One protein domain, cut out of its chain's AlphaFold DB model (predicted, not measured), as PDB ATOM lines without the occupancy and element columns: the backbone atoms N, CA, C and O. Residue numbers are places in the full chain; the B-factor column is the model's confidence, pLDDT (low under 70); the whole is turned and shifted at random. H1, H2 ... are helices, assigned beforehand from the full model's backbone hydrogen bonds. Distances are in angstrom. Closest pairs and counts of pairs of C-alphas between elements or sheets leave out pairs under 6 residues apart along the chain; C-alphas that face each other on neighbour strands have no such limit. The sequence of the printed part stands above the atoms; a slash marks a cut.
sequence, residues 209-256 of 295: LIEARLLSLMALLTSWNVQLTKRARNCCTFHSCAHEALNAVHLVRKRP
ATOM      1  N   LEU A 209     181.457 146.092  91.457       95.69
ATOM      2  CA  LEU A 209     182.685 146.676  92.012       95.69
ATOM      3  C   LEU A 209     182.417 147.400  93.339       95.69
ATOM      4  O   LEU A 209     181.326 147.937  93.548       95.69
ATOM      5  N   ILE A 210     183.405 147.435  94.236       95.06
ATOM      6  CA  ILE A 210     183.242 148.033  95.569       95.06
ATOM      7  C   ILE A 210     182.901 149.527  95.488       95.06
ATOM      8  O   ILE A 210     182.047 150.002  96.231       95.06
ATOM      9  N   GLU A 211     183.469 150.247  94.525       94.62
ATOM     10  CA  GLU A 211     183.204 151.663  94.271       94.62
ATOM     11  C   GLU A 211     181.751 151.883  93.844       94.62
ATOM     12  O   GLU A 211     181.082 152.789  94.339       94.62
ATOM     13  N   ALA A 212     181.225 151.008  92.981       91.31
ATOM     14  CA  ALA A 212     179.828 151.064  92.562       91.31
ATOM     15  C   ALA A 212     178.874 150.740  93.727       91.31
ATOM     16  O   ALA A 212     177.805 151.347  93.831       91.31
ATOM     17  N   ARG A 213     179.265 149.837  94.641       91.25
ATOM     18  CA  ARG A 213     178.506 149.566  95.877       91.25
ATOM     19  C   ARG A 213     178.485 150.785  96.793       91.25
ATOM     20  O   ARG A 213     177.416 151.140  97.278       91.25
ATOM     21  N   LEU A 214     179.635 151.428  97.006       90.00
ATOM     22  CA  LEU A 214     179.742 152.638  97.825       90.00
ATOM     23  C   LEU A 214     178.912 153.780  97.238       90.00
ATOM     24  O   LEU A 214     178.157 154.405  97.973       90.00
ATOM     25  N   LEU A 215     178.980 154.003  95.924       89.00
ATOM     26  CA  LEU A 215     178.191 155.039  95.258       89.00
ATOM     27  C   LEU A 215     176.683 154.769  95.370       89.00
ATOM     28  O   LEU A 215     175.921 155.671  95.711       89.00
ATOM     29  N   SER A 216     176.261 153.522  95.143       89.19
ATOM     30  CA  SER A 216     174.856 153.112  95.284       89.19
ATOM     31  C   SER A 216     174.364 153.280  96.723       89.19
ATOM     32  O   SER A 216     173.260 153.770  96.952       89.19
ATOM     33  N   LEU A 217     175.202 152.919  97.701       90.06
ATOM     34  CA  LEU A 217     174.907 153.119  99.115       90.06
ATOM     35  C   LEU A 217     174.796 154.609  99.440       90.06
ATOM     36  O   LEU A 217     173.820 155.013 100.052       90.06
ATOM     37  N   MET A 218     175.743 155.439  99.001       89.25
ATOM     38  CA  MET A 218     175.691 156.886  99.220       89.25
ATOM     39  C   MET A 218     174.415 157.504  98.647       89.25
ATOM     40  O   MET A 218     173.750 158.247  99.360       89.25
ATOM     41  N   ALA A 219     174.044 157.154  97.412       87.12
ATOM     42  CA  ALA A 219     172.812 157.631  96.787       87.12
ATOM     43  C   ALA A 219     171.571 157.261  97.619       87.12
ATOM     44  O   ALA A 219     170.722 158.115  97.882       87.12
ATOM     45  N   LEU A 220     171.508 156.016  98.109       87.94
ATOM     46  CA  LEU A 220     170.446 155.556  99.004       87.94
ATOM     47  C   LEU A 220     170.430 156.338 100.326       87.94
ATOM     48  O   LEU A 220     169.382 156.807 100.750       87.94
ATOM     49  N   LEU A 221     171.587 156.521 100.966       89.94
ATOM     50  CA  LEU A 221     171.702 157.248 102.234       89.94
ATOM     51  C   LEU A 221     171.274 158.712 102.108       89.94
ATOM     52  O   LEU A 221     170.665 159.257 103.028       89.94
ATOM     53  N   THR A 222     171.585 159.355 100.982       86.94
ATOM     54  CA  THR A 222     171.200 160.750 100.730       86.94
ATOM     55  C   THR A 222     169.712 160.928 100.463       86.94
ATOM     56  O   THR A 222     169.217 162.045 100.578       86.94
ATOM     57  N   SER A 223     168.988 159.853 100.140       87.19
ATOM     58  CA  SER A 223     167.544 159.913  99.917       87.19
ATOM     59  C   SER A 223     166.732 159.786 101.210       87.19
ATOM     60  O   SER A 223     165.506 159.860 101.170       87.19
ATOM     61  N   TRP A 224     167.381 159.532 102.351       88.56
ATOM     62  CA  TRP A 224     166.706 159.341 103.631       88.56
ATOM     63  C   TRP A 224     166.583 160.661 104.382       88.56
ATOM     64  O   TRP A 224     167.568 161.360 104.619       88.56
ATOM     65  N   ASN A 225     165.372 160.961 104.843       87.06
ATOM     66  CA  ASN A 225     165.120 162.113 105.694       87.06
ATOM     67  C   ASN A 225     165.388 161.764 107.169       87.06
ATOM     68  O   ASN A 225     164.470 161.479 107.939       87.06
ATOM     69  N   VAL A 226     166.666 161.721 107.552       90.56
ATOM     70  CA  VAL A 226     167.085 161.358 108.916       90.56
ATOM     71  C   VAL A 226     167.166 162.571 109.836       90.56
ATOM     72  O   VAL A 226     167.540 163.675 109.434       90.56
ATOM     73  N   GLN A 227     166.877 162.364 111.120       88.69
ATOM     74  CA  GLN A 227     167.043 163.419 112.110       88.69
ATOM     75  C   GLN A 227     168.533 163.676 112.366       88.69
ATOM     76  O   GLN A 227     169.271 162.790 112.804       88.69
ATOM     77  N   LEU A 228     168.974 164.919 112.154       88.19
ATOM     78  CA  LEU A 228     170.322 165.356 112.508       88.19
ATOM     79  C   LEU A 228     170.455 165.420 114.032       88.19
ATOM     80  O   LEU A 228     170.177 166.437 114.671       88.19
ATOM     81  N   THR A 229     170.858 164.308 114.641       82.00
ATOM     82  CA  THR A 229     171.154 164.302 116.072       82.00
ATOM     83  C   THR A 229     172.481 165.021 116.306       82.00
ATOM     84  O   THR A 229     173.507 164.658 115.737       82.00
ATOM     85  N   LYS A 230     172.498 166.025 117.193       78.00
ATOM     86  CA  LYS A 230     173.730 166.724 117.621       78.00
ATOM     87  C   LYS A 230     174.626 165.860 118.525       78.00
ATOM     88  O   LYS A 230     175.360 166.377 119.363       78.00
ATOM     89  N   ARG A 231     174.521 164.532 118.432       78.06
ATOM     90  CA  ARG A 231     175.364 163.629 119.213       78.06
ATOM     91  C   ARG A 231     176.799 163.785 118.728       78.06
ATOM     92  O   ARG A 231     177.042 163.856 117.530       78.06
ATOM     93  N   ALA A 232     177.744 163.760 119.663       68.44
ATOM     94  CA  ALA A 232     179.168 163.975 119.401       68.44
ATOM     95  C   ALA A 232     179.796 163.027 118.353       68.44
ATOM     96  O   ALA A 232     180.923 163.249 117.935       68.44
ATOM     97  N   ARG A 233     179.085 161.970 117.939       79.12
ATOM     98  CA  ARG A 233     179.553 160.966 116.972       79.12
ATOM     99  C   ARG A 233     179.164 161.259 115.521       79.12
ATOM    100  O   ARG A 233     179.729 160.648 114.626       79.12
ATOM    101  N   ASN A 234     178.246 162.195 115.278       86.81
ATOM    102  CA  ASN A 234     177.746 162.474 113.934       86.81
ATOM    103  C   ASN A 234     178.229 163.857 113.497       86.81
ATOM    104  O   ASN A 234     177.567 164.863 113.741       86.81
ATOM    105  N   CYS A 235     179.406 163.925 112.875       89.00
ATOM    106  CA  CYS A 235     180.013 165.210 112.517       89.00
ATOM    107  C   CYS A 235     179.364 165.891 111.297       89.00
ATOM    108  O   CYS A 235     179.578 167.082 111.081       89.00
ATOM    109  N   CYS A 236     178.572 165.167 110.498       88.31
ATOM    110  CA  CYS A 236     177.910 165.697 109.306       88.31
ATOM    111  C   CYS A 236     176.645 164.898 108.936       88.31
ATOM    112  O   CYS A 236     176.338 163.863 109.541       88.31
ATOM    113  N   THR A 237     175.917 165.365 107.915       88.56
ATOM    114  CA  THR A 237     174.735 164.682 107.360       88.56
ATOM    115  C   THR A 237     175.064 163.263 106.914       88.56
ATOM    116  O   THR A 237     174.350 162.334 107.274       88.56
ATOM    117  N   PHE A 238     176.191 163.072 106.221       90.69
ATOM    118  CA  PHE A 238     176.626 161.755 105.758       90.69
ATOM    119  C   PHE A 238     176.787 160.756 106.914       90.69
ATOM    120  O   PHE A 238     176.176 159.691 106.886       90.69
ATOM    121  N   HIS A 239     177.528 161.117 107.967       91.56
ATOM    122  CA  HIS A 239     177.705 160.238 109.128       91.56
ATOM    123  C   HIS A 239     176.404 160.015 109.910       91.56
ATOM    124  O   HIS A 239     176.217 158.948 110.488       91.56
ATOM    125  N   SER A 240     175.473 160.977 109.888       92.25
ATOM    126  CA  SER A 240     174.131 160.777 110.450       92.25
ATOM    127  C   SER A 240     173.337 159.732 109.658       92.25
ATOM    128  O   SER A 240     172.785 158.813 110.260       92.25
ATOM    129  N   CYS A 241     173.328 159.815 108.323       91.81
ATOM    130  CA  CYS A 241     172.668 158.819 107.473       91.81
ATOM    131  C   CYS A 241     173.324 157.439 107.600       91.81
ATOM    132  O   CYS A 241     172.624 156.438 107.729       91.81
ATOM    133  N   ALA A 242     174.659 157.377 107.611       92.00
ATOM    134  CA  ALA A 242     175.399 156.127 107.772       92.00
ATOM    135  C   ALA A 242     175.072 155.443 109.111       92.00
ATOM    136  O   ALA A 242     174.822 154.239 109.145       92.00
ATOM    137  N   HIS A 243     175.000 156.214 110.201       92.62
ATOM    138  CA  HIS A 243     174.590 155.710 111.512       92.62
ATOM    139  C   HIS A 243     173.170 155.123 111.486       92.62
ATOM    140  O   HIS A 243     172.951 154.015 111.981       92.62
ATOM    141  N   GLU A 244     172.207 155.822 110.880       93.25
ATOM    142  CA  GLU A 244     170.839 155.305 110.755       93.25
ATOM    143  C   GLU A 244     170.752 154.058 109.870       93.25
ATOM    144  O   GLU A 244     170.024 153.120 110.193       93.25
ATOM    145  N   ALA A 245     171.544 153.975 108.801       92.56
ATOM    146  CA  ALA A 245     171.592 152.777 107.969       92.56
ATOM    147  C   ALA A 245     172.172 151.569 108.694       92.56
ATOM    148  O   ALA A 245     171.625 150.472 108.574       92.56
ATOM    149  N   LEU A 246     173.220 151.753 109.500       93.06
ATOM    150  CA  LEU A 246     173.737 150.683 110.354       93.06
ATOM    151  C   LEU A 246     172.666 150.194 111.337       93.06
ATOM    152  O   LEU A 246     172.467 148.984 111.475       93.06
ATOM    153  N   ASN A 247     171.917 151.110 111.960       92.81
ATOM    154  CA  ASN A 247     170.797 150.747 112.830       92.81
ATOM    155  C   ASN A 247     169.726 149.950 112.073       92.81
ATOM    156  O   ASN A 247     169.301 148.893 112.549       92.81
ATOM    157  N   ALA A 248     169.327 150.404 110.881       91.19
ATOM    158  CA  ALA A 248     168.348 149.716 110.042       91.19
ATOM    159  C   ALA A 248     168.817 148.302 109.652       91.19
ATOM    160  O   ALA A 248     168.074 147.335 109.827       91.19
ATOM    161  N   VAL A 249     170.072 148.146 109.218       91.25
ATOM    162  CA  VAL A 249     170.669 146.840 108.889       91.25
ATOM    163  C   VAL A 249     170.695 145.925 110.112       91.25
ATOM    164  O   VAL A 249     170.342 144.749 110.012       91.25
ATOM    165  N   HIS A 250     171.061 146.443 111.287       92.19
ATOM    166  CA  HIS A 250     171.034 145.666 112.526       92.19
ATOM    167  C   HIS A 250     169.627 145.195 112.899       92.19
ATOM    168  O   HIS A 250     169.479 144.067 113.381       92.19
ATOM    169  N   LEU A 251     168.604 146.021 112.673       89.88
ATOM    170  CA  LEU A 251     167.207 145.647 112.892       89.88
ATOM    171  C   LEU A 251     166.760 144.570 111.899       89.88
ATOM    172  O   LEU A 251     166.218 143.553 112.330       89.88
ATOM    173  N   VAL A 252     167.046 144.739 110.605       88.75
ATOM    174  CA  VAL A 252     166.708 143.756 109.561       88.75
ATOM    175  C   VAL A 252     167.401 142.419 109.823       88.75
ATOM    176  O   VAL A 252     166.746 141.382 109.779       88.75
ATOM    177  N   ARG A 253     168.686 142.423 110.205       92.44
ATOM    178  CA  ARG A 253     169.454 141.198 110.508       92.44
ATOM    179  C   ARG A 253     168.857 140.384 111.659       92.44
ATOM    180  O   ARG A 253     169.030 139.171 111.703       92.44
ATOM    181  N   LYS A 254     168.221 141.049 112.628       93.12
ATOM    182  CA  LYS A 254     167.604 140.398 113.795       93.12
ATOM    183  C   LYS A 254     166.174 139.930 113.530       93.12
ATOM    184  O   LYS A 254     165.653 139.154 114.329       93.12
ATOM    185  N   ARG A 255     165.524 140.409 112.467       88.00
ATOM    186  CA  ARG A 255     164.149 140.024 112.138       88.00
ATOM    187  C   ARG A 255     164.117 138.682 111.393       88.00
ATOM    188  O   ARG A 255     165.048 138.376 110.648       88.00
ATOM    189  N   PRO A 256     163.055 137.873 111.575       91.81
ATOM    190  CA  PRO A 256     162.790 136.760 110.671       91.81
ATOM    191  C   PRO A 256     162.571 137.298 109.250       91.81
ATOM    192  O   PRO A 256     162.267 138.476 109.078       91.81
TER     193      PRO A 256
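AT A GLANCE: This is residues 209 to 256 of the 295 residues of the protein "Hypothetical protein" of Polarella glacialis (UniProt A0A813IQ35). Two helices meet at a corner as an open L: the last residues of H1, 221 and 222, pack on the first half of H2, residues 238 to 245, and from there each helix sticks out as a free arm. A wide loop, residues 223 to 236, joins them on the corner side of the L. The printed part has 48 residues with two named helices, H1 then H2 along the chain, and no named strand; the class is all helix. It is only just loose, close to compact, with a radius of gyration of the C-alphas of 11.9 A, and it spans 32 by 29 by 17 A.

HOW THE PARTS SIT: H2, residues 237 to 254, is the longest helix. H1, residues 210 to 222, touches it with residues 221 to 222 alone, and H2 touches H1 with residues 238 to 245 alone. The closest C-alphas of the two are those of Leu 221 and Cys 241, 5.6 A apart. Their lines are about perpendicular, at 79 degrees, and their centres are 13.7 A apart. In both helices every O i to N i+4 pair is within hydrogen-bond range. Residues 209 to 216, of which 210 to 216 belong to H1, stand free. Residues 246 to 256, of which 246 to 254 belong to H2, also stand free.

IN THESE COORDINATES: H2 has 18 residues and is 26.1 A long from C-alpha 237 at (174.735, 164.682, 107.360) to C-alpha 254 at (167.604, 140.398, 113.795). H1 has 13 residues and is 18.3 A long, beginning with C-alpha 210 at (183.242, 148.033, 95.569).

THE WHOLE: The two C-alphas farthest apart are those of Leu 209 and Lys 230, at 33.7 A. The printed part has no cut. The link from H1 to H2 is long, with 14 residues. The mean pLDDT of the printed part is 89.1, and residue 232 alone is under 70.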